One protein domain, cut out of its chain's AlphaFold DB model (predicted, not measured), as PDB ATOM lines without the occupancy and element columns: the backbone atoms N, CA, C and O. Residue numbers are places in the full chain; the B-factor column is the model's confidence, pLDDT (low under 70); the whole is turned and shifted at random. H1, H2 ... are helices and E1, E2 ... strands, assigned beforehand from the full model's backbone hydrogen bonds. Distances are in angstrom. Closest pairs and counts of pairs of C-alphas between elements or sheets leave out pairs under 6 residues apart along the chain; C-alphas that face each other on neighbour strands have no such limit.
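What this domain is: This is residues 25 to 152 of the 165 residues of an uncharacterized protein of Pseudolysobacter antarcticus (UniProt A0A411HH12). With little regular structure, this domain is a small parallel sheet, E1 E2 E4, with H1 over one face, a second parallel pair, E3 E5, and long loops. The 128 printed residues, mixed in class with under half in named elements, run E1 H1 E2 E3 E4 E5. The whole is compact, radius of gyration of the C-alphas 13.8 A, spanning 42 by 34 by 24 A.

Where its parts are: Find C-alpha 26 at (-5.050, 7.559, -20.289), where E1, residues 26 to 29, begins; E2 is 90 to 93, E4 124 to 127. H1, residues 44 to 55, runs 17.0 A. E3 is 101 to 104; E5, 132 to 135, ends at (-30.243, 10.391, -31.717).

How they stand to each other: Within hydrogen-bond range, look for N 28 and O 91, 2.8 A, between E1 and E2; N 92 and O 125, 2.7 A, between E2 and E4; N 102 and O 132, 2.8 A, between E3 and E5. H1, with every O i to N i+4 pair within range, is on the first sheet, two layers, at a height over the sheet of 9.1 A; its closest C-alphas to E2 are Ala 51 and Asn 90, 6.2 A. E1, H1, E2 form a strand-helix-strand unit, parallel neighbours joined through a helix, its crossover right-handed. H1 is apart from E3 and E5.

The domain as a whole: The printed part has no cut; links E1 to H1, H1 to E2 and E3 to E4 are long. Residues 60 to 70, 72 and 148 to 152 have pLDDT under 70.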
ATOM      1  N   ALA A  25      -3.043   4.465 -17.353       81.69
ATOM      2  CA  ALA A  25      -4.375   5.027 -17.484       81.69
ATOM      3  C   ALA A  25      -4.274   6.312 -18.310       81.69
ATOM      4  O   ALA A  25      -3.523   7.219 -17.945       81.69
ATOM      5  N   GLY A  26      -4.975   6.366 -19.441       93.38
ATOM      6  CA  GLY A  26      -5.050   7.559 -20.289       93.38
ATOM      7  C   GLY A  26      -6.252   8.427 -19.928       93.38
ATOM      8  O   GLY A  26      -7.289   7.896 -19.540       93.38
ATOM      9  N   THR A  27      -6.148   9.745 -20.098       96.81
ATOM     10  CA  THR A  27      -7.301  10.661 -20.015       96.81
ATOM     11  C   THR A  27      -7.400  11.462 -21.302       96.81
ATOM     12  O   THR A  27      -6.524  12.270 -21.602       96.81
ATOM     13  N   ILE A  28      -8.472  11.249 -22.060       97.62
ATOM     14  CA  ILE A  28      -8.732  11.862 -23.362       97.62
ATOM     15  C   ILE A  28      -9.796  12.946 -23.176       97.62
ATOM     16  O   ILE A  28     -10.956  12.636 -22.911       97.62
ATOM     17  N   SER A  29      -9.423  14.217 -23.336       97.44
ATOM     18  CA  SER A  29     -10.375  15.334 -23.264       97.44
ATOM     19  C   SER A  29     -11.034  15.573 -24.623       97.44
ATOM     20  O   SER A  29     -10.354  15.833 -25.618       97.44
ATOM     21  N   VAL A  30     -12.365  15.498 -24.676       97.75
ATOM     22  CA  VAL A  30     -13.138  15.777 -25.895       97.75
ATOM     23  C   VAL A  30     -13.243  17.286 -26.082       97.75
ATOM     24  O   VAL A  30     -13.758  18.000 -25.222       97.75
ATOM     25  N   THR A  31     -12.763  17.790 -27.218       97.19
ATOM     26  CA  THR A  31     -12.697  19.234 -27.526       97.19
ATOM     27  C   THR A  31     -13.621  19.647 -28.667       97.19
ATOM     28  O   THR A  31     -13.710  20.822 -29.013       97.19
ATOM     29  N   SER A  32     -14.314  18.697 -29.290       97.12
ATOM     30  CA  SER A  32     -15.212  18.936 -30.419       97.12
ATOM     31  C   SER A  32     -16.527  18.182 -30.231       97.12
ATOM     32  O   SER A  32     -16.541  17.058 -29.735       97.12
ATOM     33  N   GLY A  33     -17.642  18.802 -30.632       94.81
ATOM     34  CA  GLY A  33     -18.962  18.167 -30.584       94.81
ATOM     35  C   GLY A  33     -19.093  17.038 -31.612       94.81
ATOM     36  O   GLY A  33     -18.103  16.574 -32.174       94.81
ATOM     37  N   ASN A  34     -20.315  16.602 -31.924       91.94
ATOM     38  CA  ASN A  34     -20.507  15.639 -33.012       91.94
ATOM     39  C   ASN A  34     -20.378  16.325 -34.386       91.94
ATOM     40  O   ASN A  34     -21.367  16.759 -34.976       91.94
ATOM     41  N   VAL A  35     -19.143  16.453 -34.865       92.44
ATOM     42  CA  VAL A  35     -18.785  17.014 -36.175       92.44
ATOM     43  C   VAL A  35     -18.017  15.985 -37.001       92.44
ATOM     44  O   VAL A  35     -17.526  14.990 -36.466       92.44
ATOM     45  N   ALA A  36     -17.907  16.218 -38.311       90.06
ATOM     46  CA  ALA A  36     -17.106  15.364 -39.181       90.06
ATOM     47  C   ALA A  36     -15.645  15.295 -38.678       90.06
ATOM     48  O   ALA A  36     -15.056  16.346 -38.408       90.06
ATOM     49  N   PRO A  37     -15.058  14.090 -38.542       90.88
ATOM     50  CA  PRO A  37     -13.722  13.929 -37.982       90.88
ATOM     51  C   PRO A  37     -12.652  14.536 -38.900       90.88
ATOM     52  O   PRO A  37     -12.623  14.273 -40.103       90.88
ATOM     53  N   SER A  38     -11.740  15.313 -38.318       91.56
ATOM     54  CA  SER A  38     -10.556  15.871 -38.979       91.56
ATOM     55  C   SER A  38      -9.310  15.697 -38.097       91.56
ATOM     56  O   SER A  38      -9.388  15.172 -36.985       91.56
ATOM     57  N   SER A  39      -8.147  16.145 -38.578       92.50
ATOM     58  CA  SER A  39      -6.902  16.164 -37.796       92.50
ATOM     59  C   SER A  39      -6.912  17.162 -36.631       92.50
ATOM     60  O   SER A  39      -6.068  17.057 -35.748       92.50
ATOM     61  N   THR A  40      -7.840  18.123 -36.612       94.94
ATOM     62  CA  THR A  40      -7.908  19.178 -35.587       94.94
ATOM     63  C   THR A  40      -9.015  18.956 -34.564       94.94
ATOM     64  O   THR A  40      -9.009  19.598 -33.515       94.94
ATOM     65  N   THR A  41      -9.959  18.057 -34.842       96.50
ATOM     66  CA  THR A  41     -11.071  17.757 -33.939       96.50
ATOM     67  C   THR A  41     -10.715  16.636 -32.974       96.50
ATOM     68  O   THR A  41      -9.929  15.744 -33.294       96.50
ATOM     69  N   CYS A  42     -11.344  16.658 -31.802       97.38
ATOM     70  CA  CYS A  42     -11.453  15.489 -30.942       97.38
ATOM     71  C   CYS A  42     -12.910  15.334 -30.508       97.38
ATOM     72  O   CYS A  42     -13.345  15.969 -29.547       97.38
ATOM     73  N   THR A  43     -13.675  14.545 -31.264       97.62
ATOM     74  CA  THR A  43     -15.059  14.182 -30.926       97.62
ATOM     75  C   THR A  43     -15.105  12.963 -30.004       97.62
ATOM     76  O   THR A  43     -14.135  12.210 -29.914       97.62
ATOM     77  N   LEU A  44     -16.255  12.699 -29.368       97.44
ATOM     78  CA  LEU A  44     -16.457  11.465 -28.590       97.44
ATOM     79  C   LEU A  44     -16.172  10.203 -29.427       97.44
ATOM     80  O   LEU A  44     -15.585   9.248 -28.929       97.44
ATOM     81  N   ALA A  45     -16.527  10.211 -30.715       96.31
ATOM     82  CA  ALA A  45     -16.217   9.104 -31.612       96.31
ATOM     83  C   ALA A  45     -14.699   8.934 -31.805       96.31
ATOM     84  O   ALA A  45     -14.174   7.830 -31.665       96.31
ATOM     85  N   GLN A  46     -13.977  10.029 -32.058       96.75
ATOM     86  CA  GLN A  46     -12.518   9.995 -32.206       96.75
ATOM     87  C   GLN A  46     -11.815   9.567 -30.911       96.75
ATOM     88  O   GLN A  46     -10.826   8.843 -30.976       96.75
ATOM     89  N   ALA A  47     -12.343   9.947 -29.744       97.31
ATOM     90  CA  ALA A  47     -11.802   9.549 -28.446       97.31
ATOM     91  C   ALA A  47     -11.958   8.040 -28.190       97.31
ATOM     92  O   ALA A  47     -10.993   7.387 -27.797       97.31
ATOM     93  N   ILE A  48     -13.134   7.466 -28.487       94.88
ATOM     94  CA  ILE A  48     -13.352   6.008 -28.414       94.88
ATOM     95  C   ILE A  48     -12.411   5.288 -29.388       94.88
ATOM     96  O   ILE A  48     -11.746   4.323 -29.014       94.88
ATOM     97  N   TYR A  49     -12.293   5.788 -30.621       93.06
ATOM     98  CA  TYR A  49     -11.369   5.233 -31.608       93.06
ATOM     99  C   TYR A  49      -9.907   5.284 -31.135       93.06
ATOM    100  O   TYR A  49      -9.189   4.297 -31.270       93.06
ATOM    101  N   ALA A  50      -9.471   6.398 -30.541       93.56
ATOM    102  CA  ALA A  50      -8.120   6.558 -30.011       93.56
ATOM    103  C   ALA A  50      -7.830   5.597 -28.849       93.56
ATOM    104  O   ALA A  50      -6.770   4.975 -28.835       93.56
ATOM    105  N   ALA A  51      -8.775   5.412 -27.920       92.31
ATOM    106  CA  ALA A  51      -8.646   4.445 -26.829       92.31
ATOM    107  C   ALA A  51      -8.545   2.995 -27.338       92.31
ATOM    108  O   ALA A  51      -7.738   2.208 -26.833       92.31
ATOM    109  N   ASN A  52      -9.325   2.643 -28.366       88.69
ATOM    110  CA  ASN A  52      -9.228   1.336 -29.016       88.69
ATOM    111  C   ASN A  52      -7.882   1.162 -29.734       88.69
ATOM    112  O   ASN A  52      -7.249   0.119 -29.600       88.69
ATOM    113  N   LEU A  53      -7.428   2.178 -30.477       88.06
ATOM    114  CA  LEU A  53      -6.156   2.145 -31.203       88.06
ATOM    115  C   LEU A  53      -4.963   2.047 -30.262       88.06
ATOM    116  O   LEU A  53      -4.047   1.282 -30.538       88.06
ATOM    117  N   ALA A  54      -4.978   2.763 -29.140       88.25
ATOM    118  CA  ALA A  54      -3.922   2.658 -28.145       88.25
ATOM    119  C   ALA A  54      -3.781   1.222 -27.615       88.25
ATOM    120  O   ALA A  54      -2.661   0.772 -27.410       88.25
ATOM    121  N   ASN A  55      -4.890   0.488 -27.472       83.69
ATOM    122  CA  ASN A  55      -4.918  -0.903 -27.003       83.69
ATOM    123  C   ASN A  55      -4.744  -1.958 -28.109       83.69
ATOM    124  O   ASN A  55      -4.421  -3.108 -27.818       83.69
ATOM    125  N   ASN A  56      -4.937  -1.585 -29.376       80.31
ATOM    126  CA  ASN A  56      -4.738  -2.452 -30.535       80.31
ATOM    127  C   ASN A  56      -4.128  -1.662 -31.714       80.31
ATOM    128  O   ASN A  56      -4.803  -1.414 -32.719       80.31
ATOM    129  N   PRO A  57      -2.850  -1.245 -31.614       81.00
ATOM    130  CA  PRO A  57      -2.240  -0.281 -32.538       81.00
ATOM    131  C   PRO A  57      -2.028  -0.833 -33.946       81.00
ATOM    132  O   PRO A  57      -2.018  -0.085 -34.920       81.00
ATOM    133  N   THR A  58      -1.872  -2.149 -34.068       77.00
ATOM    134  CA  THR A  58      -1.761  -2.839 -35.357       77.00
ATOM    135  C   THR A  58      -3.119  -3.208 -35.928       77.00
ATOM    136  O   THR A  58      -3.174  -3.776 -37.019       77.00
ATOM    137  N   ASN A  59      -4.206  -2.899 -35.205       72.38
ATOM    138  CA  ASN A  59      -5.554  -3.306 -35.561       72.38
ATOM    139  C   ASN A  59      -5.580  -4.820 -35.871       72.38
ATOM    140  O   ASN A  59      -6.166  -5.280 -36.854       72.38
ATOM    141  N   ALA A  60      -4.845  -5.591 -35.062       65.81
ATOM    142  CA  ALA A  60      -4.713  -7.021 -35.226       65.81
ATOM    143  C   ALA A  60      -5.990  -7.707 -34.746       65.81
ATOM    144  O   ALA A  60      -6.585  -7.336 -33.734       65.81
ATOM    145  N   THR A  61      -6.404  -8.736 -35.482       62.84
ATOM    146  CA  THR A  61      -7.448  -9.639 -34.999       62.84
ATOM    147  C   THR A  61      -6.818 -10.593 -33.977       62.84
ATOM    148  O   THR A  61      -5.761 -11.157 -34.274       62.84
ATOM    149  N   PRO A  62      -7.416 -10.785 -32.793       54.88
ATOM    150  CA  PRO A  62      -6.824 -11.620 -31.746       54.88
ATOM    151  C   PRO A  62      -6.765 -13.087 -32.171       54.88
ATOM    152  O   PRO A  62      -7.629 -13.563 -32.912       54.88
ATOM    153  N   ALA A  63      -5.762 -13.828 -31.695       48.72
ATOM    154  CA  ALA A  63      -5.621 -15.243 -32.026       48.72
ATOM    155  C   ALA A  63      -6.860 -16.037 -31.565       48.72
ATOM    156  O   ALA A  63      -7.197 -16.060 -30.384       48.72
ATOM    157  N   GLY A  64      -7.546 -16.685 -32.513       48.03
ATOM    158  CA  GLY A  64      -8.775 -17.448 -32.268       48.03
ATOM    159  C   GLY A  64     -10.077 -16.645 -32.373       48.03
ATOM    160  O   GLY A  64     -11.146 -17.246 -32.301       48.03
ATOM    161  N   ALA A  65     -10.022 -15.325 -32.574       51.31
ATOM    162  CA  ALA A  65     -11.199 -14.538 -32.925       51.31
ATOM    163  C   ALA A  65     -11.536 -14.719 -34.416       51.31
ATOM    164  O   ALA A  65     -10.654 -14.697 -35.275       51.31
ATOM    165  N   THR A  66     -12.819 -14.890 -34.736       45.56
ATOM    166  CA  THR A  66     -13.281 -15.159 -36.108       45.56
ATOM    167  C   THR A  66     -13.632 -13.905 -36.914       45.56
ATOM    168  O   THR A  66     -13.969 -14.044 -38.087       45.56
ATOM    169  N   THR A  67     -13.575 -12.690 -36.341       50.25
ATOM    170  CA  THR A  67     -14.026 -11.479 -37.057       50.25
ATOM    171  C   THR A  67     -13.429 -10.154 -36.564       50.25
ATOM    172  O   THR A  67     -13.472  -9.837 -35.381       50.25
ATOM    173  N   ILE A  68     -12.929  -9.420 -37.569       51.78
ATOM    174  CA  ILE A  68     -12.630  -7.990 -37.775       51.78
ATOM    175  C   ILE A  68     -12.209  -7.167 -36.562       51.78
ATOM    176  O   ILE A  68     -12.948  -6.918 -35.615       51.78
ATOM    177  N   SER A  69     -11.013  -6.616 -36.701       63.09
ATOM    178  CA  SER A  69     -10.469  -5.676 -35.752       63.09
ATOM    179  C   SER A  69     -11.366  -4.430 -35.600       63.09
ATOM    180  O   SER A  69     -11.741  -3.819 -36.604       63.09
ATOM    181  N   PRO A  70     -11.733  -4.046 -34.365       61.97
ATOM    182  CA  PRO A  70     -12.778  -3.061 -34.071       61.97
ATOM    183  C   PRO A  70     -12.564  -1.691 -34.729       61.97
ATOM    184  O   PRO A  70     -13.542  -0.998 -35.002       61.97
ATOM    185  N   LEU A  71     -11.322  -1.311 -35.052       72.38
ATOM    186  CA  LEU A  71     -11.059  -0.061 -35.761       72.38
ATOM    187  C   LEU A  71     -11.414  -0.150 -37.253       72.38
ATOM    188  O   LEU A  71     -11.874   0.837 -37.814       72.38
ATOM    189  N   SER A  72     -11.254  -1.311 -37.902       69.62
ATOM    190  CA  SER A  72     -11.562  -1.489 -39.335       69.62
ATOM    191  C   SER A  72     -13.038  -1.338 -39.674       69.62
ATOM    192  O   SER A  72     -13.370  -1.084 -40.827       69.62
ATOM    193  N   ASN A  73     -13.922  -1.556 -38.702       75.56
ATOM    194  CA  ASN A  73     -15.361  -1.510 -38.932       75.56
ATOM    195  C   ASN A  73     -15.998  -0.208 -38.447       75.56
ATOM    196  O   ASN A  73     -17.198  -0.036 -38.608       75.56
ATOM    197  N   SER A  74     -15.217   0.686 -37.849       82.38
ATOM    198  CA  SER A  74     -15.655   2.016 -37.446       82.38
ATOM    199  C   SER A  74     -15.621   2.959 -38.653       82.38
ATOM    200  O   SER A  74     -14.620   3.006 -39.366       82.38
ATOM    201  N   ALA A  75     -16.680   3.742 -38.886       85.56
ATOM    202  CA  ALA A  75     -16.619   4.831 -39.871       85.56
ATOM    203  C   ALA A  75     -15.661   5.942 -39.418       85.56
ATOM    204  O   ALA A  75     -15.082   6.657 -40.240       85.56
ATOM    205  N   THR A  76     -15.462   6.079 -38.107       85.81
ATOM    206  CA  THR A  76     -14.388   6.901 -37.550       85.81
ATOM    207  C   THR A  76     -13.065   6.158 -37.707       85.81
ATOM    208  O   THR A  76     -12.876   5.134 -37.063       85.81
ATOM    209  N   ALA A  77     -12.149   6.667 -38.532       83.94
ATOM    210  CA  ALA A  77     -10.845   6.034 -38.796       83.94
ATOM    211  C   ALA A  77      -9.644   6.938 -38.448       83.94
ATOM    212  O   ALA A  77      -8.524   6.719 -38.905       83.94
ATOM    213  N   SER A  78      -9.875   7.994 -37.664       89.69
ATOM    214  CA  SER A  78      -8.861   8.981 -37.289       89.69
ATOM    215  C   SER A  78      -8.985   9.337 -35.815       89.69
ATOM    216  O   SER A  78     -10.081   9.626 -35.336       89.69
ATOM    217  N   THR A  79      -7.851   9.389 -35.117       92.69
ATOM    218  CA  THR A  79      -7.766   9.904 -33.743       92.69
ATOM    219  C   THR A  79      -7.930  11.422 -33.679       92.69
ATOM    220  O   THR A  79      -8.175  11.962 -32.607       92.69
ATOM    221  N   GLY A  80      -7.787  12.124 -34.809       93.88
ATOM    222  CA  GLY A  80      -7.740  13.583 -34.833       93.88
ATOM    223  C   GLY A  80      -6.710  14.135 -33.853       93.88
ATOM    224  O   GLY A  80      -5.592  13.629 -33.774       93.88
ATOM    225  N   ASN A  81      -7.129  15.129 -33.072       94.75
ATOM    226  CA  ASN A  81      -6.349  15.713 -31.983       94.75
ATOM    227  C   ASN A  81      -6.707  15.113 -30.605       94.75
ATOM    228  O   ASN A  81      -6.434  15.729 -29.576       94.75
ATOM    229  N   CYS A  82      -7.351  13.937 -30.560       95.44
ATOM    230  CA  CYS A  82      -7.542  13.202 -29.310       95.44
ATOM    231  C   CYS A  82      -6.199  12.642 -28.841       95.44
ATOM    232  O   CYS A  82      -5.790  11.544 -29.224       95.44
ATOM    233  N   SER A  83      -5.493  13.434 -28.041       88.12
ATOM    234  CA  SER A  83      -4.230  13.063 -27.417       88.12
ATOM    235  C   SER A  83      -4.464  12.286 -26.115       88.12
ATOM    236  O   SER A  83      -5.590  12.172 -25.632       88.12
ATOM    237  N   SER A  84      -3.388  11.731 -25.553       93.50
ATOM    238  CA  SER A  84      -3.375  11.098 -24.220       93.50
ATOM    239  C   SER A  84      -4.111   9.761 -24.080       93.50
ATOM    240  O   SER A  84      -4.239   9.257 -22.964       93.50
ATOM    241  N   ALA A  85      -4.536   9.145 -25.188       92.81
ATOM    242  CA  ALA A  85      -4.905   7.734 -25.180       92.81
ATOM    243  C   ALA A  85      -3.675   6.883 -24.814       92.81
ATOM    244  O   ALA A  85      -2.588   7.090 -25.357       92.81
ATOM    245  N   ALA A  86      -3.845   5.931 -23.901       90.75
ATOM    246  CA  ALA A  86      -2.779   5.062 -23.415       90.75
ATOM    247  C   ALA A  86      -3.159   3.581 -23.550       90.75
ATOM    248  O   ALA A  86      -4.336   3.231 -23.654       90.75
ATOM    249  N   LEU A  87      -2.145   2.710 -23.543       87.44
ATOM    250  CA  LEU A  87      -2.344   1.274 -23.340       87.44
ATOM    251  C   LEU A  87      -3.066   1.050 -22.006       87.44
ATOM    252  O   LEU A  87      -2.712   1.690 -21.024       87.44
ATOM    253  N   GLY A  88      -4.026   0.128 -21.957       84.50
ATOM    254  CA  GLY A  88      -4.845  -0.136 -20.776       84.50
ATOM    255  C   GLY A  88      -6.114   0.717 -20.709       84.50
ATOM    256  O   GLY A  88      -6.705   1.079 -21.733       84.50
ATOM    257  N   ALA A  89      -6.556   1.002 -19.484       88.81
ATOM    258  CA  ALA A  89      -7.795   1.722 -19.228       88.81
ATOM    259  C   ALA A  89      -7.693   3.194 -19.656       88.81
ATOM    260  O   ALA A  89      -6.677   3.854 -19.448       88.81
ATOM    261  N   ASN A  90      -8.760   3.739 -20.232       94.31
ATOM    262  CA  ASN A  90      -8.818   5.145 -20.627       94.31
ATOM    263  C   ASN A  90     -10.052   5.831 -20.037       94.31
ATOM    264  O   ASN A  90     -11.125   5.245 -19.968       94.31
ATOM    265  N   THR A  91      -9.922   7.093 -19.655       97.69
ATOM    266  CA  THR A  91     -11.039   7.955 -19.266       97.69
ATOM    267  C   THR A  91     -11.278   8.975 -20.369       97.69
ATOM    268  O   THR A  91     -10.368   9.700 -20.753       97.69
ATOM    269  N   ILE A  92     -12.491   9.028 -20.900       98.12
ATOM    270  CA  ILE A  92     -12.937  10.037 -21.854       98.12
ATOM    271  C   ILE A  92     -13.676  11.115 -21.065       98.12
ATOM    272  O   ILE A  92     -14.728  10.854 -20.482       98.12
ATOM    273  N   ASP A  93     -13.115  12.318 -21.060       97.88
ATOM    274  CA  ASP A  93     -13.604  13.473 -20.316       97.88
ATOM    275  C   ASP A  93     -14.445  14.381 -21.232       97.88
ATOM    276  O   ASP A  93     -13.961  14.888 -22.253       97.88
ATOM    277  N   LEU A  94     -15.719  14.574 -20.866       98.25
ATOM    278  CA  LEU A  94     -16.670  15.439 -21.568       98.25
ATOM    279  C   LEU A  94     -16.901  16.804 -20.890       98.25
ATOM    280  O   LEU A  94     -17.872  17.482 -21.226       98.25
ATOM    281  N   ALA A  95     -16.039  17.248 -19.972       97.81
ATOM    282  CA  ALA A  95     -16.209  18.493 -19.216       97.81
ATOM    283  C   ALA A  95     -16.392  19.736 -20.107       97.81
ATOM    284  O   ALA A  95     -17.206  20.602 -19.790       97.81
ATOM    285  N   ASN A  96     -15.731  19.795 -21.272       97.19
ATOM    286  CA  ASN A  96     -15.908  20.885 -22.248       97.19
ATOM    287  C   ASN A  96     -17.341  20.985 -22.805       97.19
ATOM    288  O   ASN A  96     -17.731  22.011 -23.363       97.19
ATOM    289  N   PHE A  97     -18.130  19.919 -22.659       97.44
ATOM    290  CA  PHE A  97     -19.512  19.821 -23.108       97.44
ATOM    291  C   PHE A  97     -20.507  19.742 -21.949       97.44
ATOM    292  O   PHE A  97     -21.673  19.463 -22.199       97.44
ATOM    293  N   ALA A  98     -20.097  20.006 -20.705       97.62
ATOM    294  CA  ALA A  98     -20.951  19.836 -19.532       97.62
ATOM    295  C   ALA A  98     -22.362  20.438 -19.720       97.62
ATOM    296  O   ALA A  98     -22.517  21.602 -20.093       97.62
ATOM    297  N   GLY A  99     -23.396  19.618 -19.502       95.69
ATOM    298  CA  GLY A  99     -24.807  19.993 -19.680       95.69
ATOM    299  C   GLY A  99     -25.293  20.186 -21.127       95.69
ATOM    300  O   GLY A  99     -26.457  20.531 -21.332       95.69
ATOM    301  N   GLN A 100     -24.447  19.980 -22.140       98.00
ATOM    302  CA  GLN A 100     -24.811  20.124 -23.554       98.00
ATOM    303  C   GLN A 100     -25.354  18.818 -24.153       98.00
ATOM    304  O   GLN A 100     -25.304  17.751 -23.542       98.00
ATOM    305  N   THR A 101     -25.876  18.895 -25.381       97.69
ATOM    306  CA  THR A 101     -26.368  17.730 -26.132       97.69
ATOM    307  C   THR A 101     -25.481  17.427 -27.337       97.69
ATOM    308  O   THR A 101     -25.299  18.277 -28.209       97.69
ATOM    309  N   LEU A 102     -24.990  16.192 -27.436       96.94
ATOM    310  CA  LEU A 102     -24.322  15.659 -28.623       96.94
ATOM    311  C   LEU A 102     -25.330  14.841 -29.438       96.94
ATOM    312  O   LEU A 102     -25.844  13.825 -28.975       96.94
ATOM    313  N   SER A 103     -25.631  15.309 -30.650       95.75
ATOM    314  CA  SER A 103     -26.687  14.751 -31.504       95.75
ATOM    315  C   SER A 103     -26.122  13.917 -32.649       95.75
ATOM    316  O   SER A 103     -25.284  14.416 -33.395       95.75
ATOM    317  N   TYR A 104     -26.617  12.695 -32.840       95.50
ATOM    318  CA  TYR A 104     -26.141  11.733 -33.839       95.50
ATOM    319  C   TYR A 104     -27.251  11.327 -34.810       95.50
ATOM    320  O   TYR A 104     -28.309  10.858 -34.393       95.50
ATOM    321  N   SER A 105     -26.989  11.447 -36.110       93.44
ATOM    322  CA  SER A 105     -27.950  11.142 -37.184       93.44
ATOM    323  C   SER A 105     -27.484  10.030 -38.132       93.44
ATOM    324  O   SER A 105     -28.284   9.439 -38.865       93.44
ATOM    325  N   THR A 106     -26.187   9.725 -38.111       91.62
ATOM    326  CA  THR A 106     -25.520   8.758 -38.983       91.62
ATOM    327  C   THR A 106     -25.023   7.563 -38.184       91.62
ATOM    328  O   THR A 106     -24.600   7.708 -37.040       91.62
ATOM    329  N   ALA A 107     -25.069   6.381 -38.795       92.25
ATOM    330  CA  ALA A 107     -24.470   5.193 -38.208       92.25
ATOM    331  C   ALA A 107     -22.947   5.219 -38.420       92.25
ATOM    332  O   ALA A 107     -22.504   5.495 -39.535       92.25
ATOM    333  N   ASP A 108     -22.182   4.918 -37.373       90.69
ATOM    334  CA  ASP A 108     -20.751   4.636 -37.440       90.69
ATOM    335  C   ASP A 108     -20.509   3.243 -38.035       90.69
ATOM    336  O   ASP A 108     -19.700   3.092 -38.943       90.69
ATOM    337  N   ASN A 109     -21.263   2.229 -37.596       85.38
ATOM    338  CA  ASN A 109     -21.245   0.907 -38.214       85.38
ATOM    339  C   ASN A 109     -22.580   0.162 -38.066       85.38
ATOM    340  O   ASN A 109     -23.596   0.753 -37.701       85.38
ATOM    341  N   TYR A 110     -22.614  -1.118 -38.452       86.06
ATOM    342  CA  TYR A 110     -23.844  -1.919 -38.544       86.06
ATOM    343  C   TYR A 110     -23.776  -3.268 -37.810       86.06
ATOM    344  O   TYR A 110     -24.665  -4.109 -37.981       86.06
ATOM    345  N   TRP A 111     -22.749  -3.515 -36.992       77.62
ATOM    346  CA  TRP A 111     -22.630  -4.783 -36.267       77.62
ATOM    347  C   TRP A 111     -23.709  -4.932 -35.212       77.62
ATOM    348  O   TRP A 111     -23.755  -4.163 -34.262       77.62
ATOM    349  N   TYR A 112     -24.559  -5.955 -35.353       73.44
ATOM    350  CA  TYR A 112     -25.766  -6.150 -34.538       73.44
ATOM    351  C   TYR A 112     -26.785  -5.004 -34.646       73.44
ATOM    352  O   TYR A 112     -27.540  -4.736 -33.711       73.44
ATOM    353  N   GLY A 113     -26.806  -4.330 -35.795       83.88
ATOM    354  CA  GLY A 113     -27.644  -3.164 -36.061       83.88
ATOM    355  C   GLY A 113     -26.856  -1.854 -35.997       83.88
ATOM    356  O   GLY A 113     -25.731  -1.825 -35.501       83.88
ATOM    357  N   PRO A 114     -27.425  -0.750 -36.498       89.75
ATOM    358  CA  PRO A 114     -26.691   0.498 -36.622       89.75
ATOM    359  C   PRO A 114     -26.389   1.131 -35.253       89.75
ATOM    360  O   PRO A 114     -27.273   1.260 -34.397       89.75
ATOM    361  N   ASN A 115     -25.136   1.521 -35.040       90.88
ATOM    362  CA  ASN A 115     -24.662   2.262 -33.869       90.88
ATOM    363  C   ASN A 115     -24.180   3.662 -34.269       90.88
ATOM    364  O   ASN A 115     -23.723   3.861 -35.384       90.88
ATOM    365  N   ALA A 116     -24.309   4.637 -33.376       94.38
ATOM    366  CA  ALA A 116     -23.979   6.040 -33.608       94.38
ATOM    367  C   ALA A 116     -22.509   6.377 -33.311       94.38
ATOM    368  O   ALA A 116     -21.981   7.330 -33.876       94.38
ATOM    369  N   LEU A 117     -21.866   5.620 -32.419       94.56
ATOM    370  CA  LEU A 117     -20.467   5.789 -32.026       94.56
ATOM    371  C   LEU A 117     -19.665   4.525 -32.339       94.56
ATOM    372  O   LEU A 117     -20.268   3.452 -32.366       94.56
ATOM    373  N   PRO A 118     -18.333   4.626 -32.505       91.50
ATOM    374  CA  PRO A 118     -17.447   3.483 -32.695       91.50
ATOM    375  C   PRO A 118     -17.663   2.359 -31.674       91.50
ATOM    376  O   PRO A 118     -18.119   2.609 -30.553       91.50
ATOM    377  N   PRO A 119     -17.332   1.108 -32.041       85.88
ATOM    378  CA  PRO A 119     -17.390   0.000 -31.100       85.88
ATOM    379  C   PRO A 119     -16.422   0.268 -29.940       85.88
ATOM    380  O   PRO A 119     -15.320   0.758 -30.154       85.88
ATOM    381  N   VAL A 120     -16.815  -0.057 -28.715       87.06
ATOM    382  CA  VAL A 120     -15.962   0.014 -27.526       87.06
ATOM    383  C   VAL A 120     -15.282  -1.339 -27.372       87.06
ATOM    384  O   VAL A 120     -15.966  -2.330 -27.130       87.06
ATOM    385  N   ALA A 121     -13.967  -1.398 -27.569       82.88
ATOM    386  CA  ALA A 121     -13.200  -2.646 -27.570       82.88
ATOM    387  C   ALA A 121     -12.024  -2.654 -26.579       82.88
ATOM    388  O   ALA A 121     -11.219  -3.583 -26.579       82.88
ATOM    389  N   SER A 122     -11.926  -1.619 -25.750       83.62
ATOM    390  CA  SER A 122     -11.002  -1.515 -24.627       83.62
ATOM    391  C   SER A 122     -11.731  -0.980 -23.397       83.62
ATOM    392  O   SER A 122     -12.867  -0.502 -23.490       83.62
ATOM    393  N   ASP A 123     -11.071  -1.056 -22.244       87.50
ATOM    394  CA  ASP A 123     -11.593  -0.500 -21.001       87.50
ATOM    395  C   ASP A 123     -11.645   1.026 -21.091       87.50
ATOM    396  O   ASP A 123     -10.616   1.709 -21.082       87.50
ATOM    397  N   ILE A 124     -12.863   1.564 -21.168       91.94
ATOM    398  CA  ILE A 124     -13.106   3.003 -21.157       91.94
ATOM    399  C   ILE A 124     -14.062   3.398 -20.032       91.94
ATOM    400  O   ILE A 124     -15.090   2.765 -19.803       91.94
ATOM    401  N   THR A 125     -13.747   4.503 -19.370       96.44
ATOM    402  CA  THR A 125     -14.676   5.269 -18.536       96.44
ATOM    403  C   THR A 125     -15.082   6.510 -19.314       96.44
ATOM    404  O   THR A 125     -14.228   7.159 -19.904       96.44
ATOM    405  N   ILE A 126     -16.368   6.856 -19.342       97.25
ATOM    406  CA  ILE A 126     -16.835   8.120 -19.925       97.25
ATOM    407  C   ILE A 126     -17.346   8.992 -18.782       97.25
ATOM    408  O   ILE A 126     -18.391   8.709 -18.196       97.25
ATOM    409  N   GLU A 127     -16.621  10.062 -18.474       98.06
ATOM    410  CA  GLU A 127     -17.066  11.066 -17.514       98.06
ATOM    411  C   GLU A 127     -17.998  12.049 -18.222       98.06
ATOM    412  O   GLU A 127     -17.580  12.897 -19.007       98.06
ATOM    413  N   GLY A 128     -19.301  11.879 -17.990       96.00
ATOM    414  CA  GLY A 128     -20.325  12.539 -18.793       96.00
ATOM    415  C   GLY A 128     -20.568  14.017 -18.483       96.00
ATOM    416  O   GLY A 128     -21.074  14.717 -19.347       96.00
ATOM    417  N   TYR A 129     -20.279  14.500 -17.269       97.56
ATOM    418  CA  TYR A 129     -20.538  15.891 -16.838       97.56
ATOM    419  C   TYR A 129     -21.940  16.440 -17.207       97.56
ATOM    420  O   TYR A 129     -22.113  17.614 -17.531       97.56
ATOM    421  N   GLY A 130     -22.968  15.587 -17.182       97.62
ATOM    422  CA  GLY A 130     -24.340  15.967 -17.545       97.62
ATOM    423  C   GLY A 130     -24.595  16.134 -19.050       97.62
ATOM    424  O   GLY A 130     -25.650  16.638 -19.428       97.62
ATOM    425  N   VAL A 131     -23.664  15.718 -19.914       98.25
ATOM    426  CA  VAL A 131     -23.874  15.655 -21.365       98.25
ATOM    427  C   VAL A 131     -25.005  14.689 -21.698       98.25
ATOM    428  O   VAL A 131     -25.045  13.555 -21.219       98.25
ATOM    429  N   THR A 132     -25.893  15.121 -22.589       98.06
ATOM    430  CA  THR A 132     -26.924  14.271 -23.186       98.06
ATOM    431  C   THR A 132     -26.452  13.755 -24.539       98.06
ATOM    432  O   THR A 132     -26.097  14.534 -25.423       98.06
ATOM    433  N   LEU A 133     -26.482  12.439 -24.736       97.19
ATOM    434  CA  LEU A 133     -26.351  11.849 -26.065       97.19
ATOM    435  C   LEU A 133     -27.749  11.696 -26.662       97.19
ATOM    436  O   LEU A 133     -28.630  11.092 -26.051       97.19
ATOM    437  N   GLN A 134     -27.955  12.234 -27.860       96.44
ATOM    438  CA  GLN A 134     -29.247  12.221 -28.535       96.44
ATOM    439  C   GLN A 134     -29.119  11.611 -29.928       96.44
ATOM    440  O   GLN A 134     -28.204  11.934 -30.676       96.44
ATOM    441  N   ILE A 135     -30.073  10.766 -30.313       95.25
ATOM    442  CA  ILE A 135     -30.243  10.391 -31.717       95.25
ATOM    443  C   ILE A 135     -31.149  11.429 -32.377       95.25
ATOM    444  O   ILE A 135     -32.288  11.629 -31.957       95.25
ATOM    445  N   SER A 136     -30.639  12.106 -33.402       89.69
ATOM    446  CA  SER A 136     -31.366  13.080 -34.209       89.69
ATOM    447  C   SER A 136     -31.563  12.515 -35.616       89.69
ATOM    448  O   SER A 136     -30.732  12.655 -36.502       89.69
ATOM    449  N   GLY A 137     -32.666  11.811 -35.852       83.00
ATOM    450  CA  GLY A 137     -32.952  11.268 -37.179       83.00
ATOM    451  C   GLY A 137     -34.066  10.235 -37.182       83.00
ATOM    452  O   GLY A 137     -34.605   9.870 -36.142       83.00
ATOM    453  N   THR A 138     -34.405   9.749 -38.375       78.75
ATOM    454  CA  THR A 138     -35.434   8.713 -38.565       78.75
ATOM    455  C   THR A 138     -34.897   7.296 -38.360       78.75
ATOM    456  O   THR A 138     -35.671   6.351 -38.216       78.75
ATOM    457  N   LYS A 139     -33.570   7.126 -38.343       84.62
ATOM    458  CA  LYS A 139     -32.921   5.833 -38.118       84.62
ATOM    459  C   LYS A 139     -32.857   5.534 -36.625       84.62
ATOM    460  O   LYS A 139     -32.362   6.340 -35.843       84.62
ATOM    461  N   ARG A 140     -33.295   4.335 -36.237       90.00
ATOM    462  CA  ARG A 140     -33.086   3.824 -34.881       90.00
ATOM    463  C   ARG A 140     -31.625   3.413 -34.730       90.00
ATOM    464  O   ARG A 140     -31.215   2.438 -35.350       90.00
ATOM    465  N   LEU A 141     -30.869   4.146 -33.919       93.31
ATOM    466  CA  LEU A 141     -29.460   3.870 -33.629       93.31
ATOM    467  C   LEU A 141     -29.291   3.422 -32.174       93.31
ATOM    468  O   LEU A 141     -30.072   3.798 -31.298       93.31
ATOM    469  N   ARG A 142     -28.245   2.642 -31.914       93.31
ATOM    470  CA  ARG A 142     -27.689   2.432 -30.567       93.31
ATOM    471  C   ARG A 142     -26.528   3.399 -30.369       93.31
ATOM    472  O   ARG A 142     -25.822   3.663 -31.328       93.31
ATOM    473  N   PHE A 143     -26.283   3.911 -29.168       93.75
ATOM    474  CA  PHE A 143     -25.076   4.723 -28.962       93.75
ATOM    475  C   PHE A 143     -23.831   3.851 -28.992       93.75
ATOM    476  O   PHE A 143     -22.983   4.021 -29.859       93.75
ATOM    477  N   PHE A 144     -23.786   2.867 -28.100       89.81
ATOM    478  CA  PHE A 144     -22.615   2.035 -27.889       89.81
ATOM    479  C   PHE A 144     -22.866   0.600 -28.337       89.81
ATOM    480  O   PHE A 144     -23.956   0.047 -28.169       89.81
ATOM    481  N   PHE A 145     -21.810  -0.008 -28.859       85.44
ATOM    482  CA  PHE A 145     -21.645  -1.449 -28.907       85.44
ATOM    483  C   PHE A 145     -20.374  -1.765 -28.128       85.44
ATOM    484  O   PHE A 145     -19.320  -1.243 -28.472       85.44
ATOM    485  N   VAL A 146     -20.484  -2.579 -27.083       83.38
ATOM    486  CA  VAL A 146     -19.332  -3.018 -26.292       83.38
ATOM    487  C   VAL A 146     -18.941  -4.399 -26.796       83.38
ATOM    488  O   VAL A 146     -19.727  -5.343 -26.708       83.38
ATOM    489  N   GLY A 147     -17.771  -4.471 -27.423       71.94
ATOM    490  CA  GLY A 147     -17.192  -5.701 -27.937       71.94
ATOM    491  C   GLY A 147     -16.593  -6.551 -26.823       71.94
ATOM    492  O   GLY A 147     -16.379  -6.086 -25.705       71.94
ATOM    493  N   ALA A 148     -16.320  -7.815 -27.140       61.19
ATOM    494  CA  ALA A 148     -15.519  -8.657 -26.265       61.19
ATOM    495  C   ALA A 148     -14.082  -8.133 -26.175       61.19
ATOM    496  O   ALA A 148     -13.623  -7.414 -27.065       61.19
ATOM    497  N   ASP A 149     -13.381  -8.554 -25.122       56.16
ATOM    498  CA  ASP A 149     -11.957  -8.295 -24.943       56.16
ATOM    499  C   ASP A 149     -11.184  -8.667 -26.219       56.16
ATOM    500  O   ASP A 149     -11.170  -9.824 -26.648       56.16
ATOM    501  N   ALA A 150     -10.529  -7.661 -26.802       49.56
ATOM    502  CA  ALA A 150      -9.718  -7.764 -28.004       49.56
ATOM    503  C   ALA A 150      -8.406  -8.546 -27.797       49.56
ATOM    504  O   ALA A 150      -7.527  -8.471 -28.638       49.56
ATOM    505  N   GLN A 151      -8.218  -9.274 -26.702       50.19
ATOM    506  CA  GLN A 151      -7.137 -10.247 -26.520       50.19
ATOM    507  C   GLN A 151      -7.674 -11.668 -26.298       50.19
ATOM    508  O   GLN A 151      -6.896 -12.616 -26.192       50.19
ATOM    509  N   THR A 152      -8.999 -11.842 -26.271       48.25
ATOM    510  CA  THR A 152      -9.647 -13.132 -26.026       48.25
ATOM    511  C   THR A 152     -10.561 -13.506 -27.187       48.25
ATOM    512  O   THR A 152     -11.285 -12.685 -27.745       48.25
TER     513      THR A 152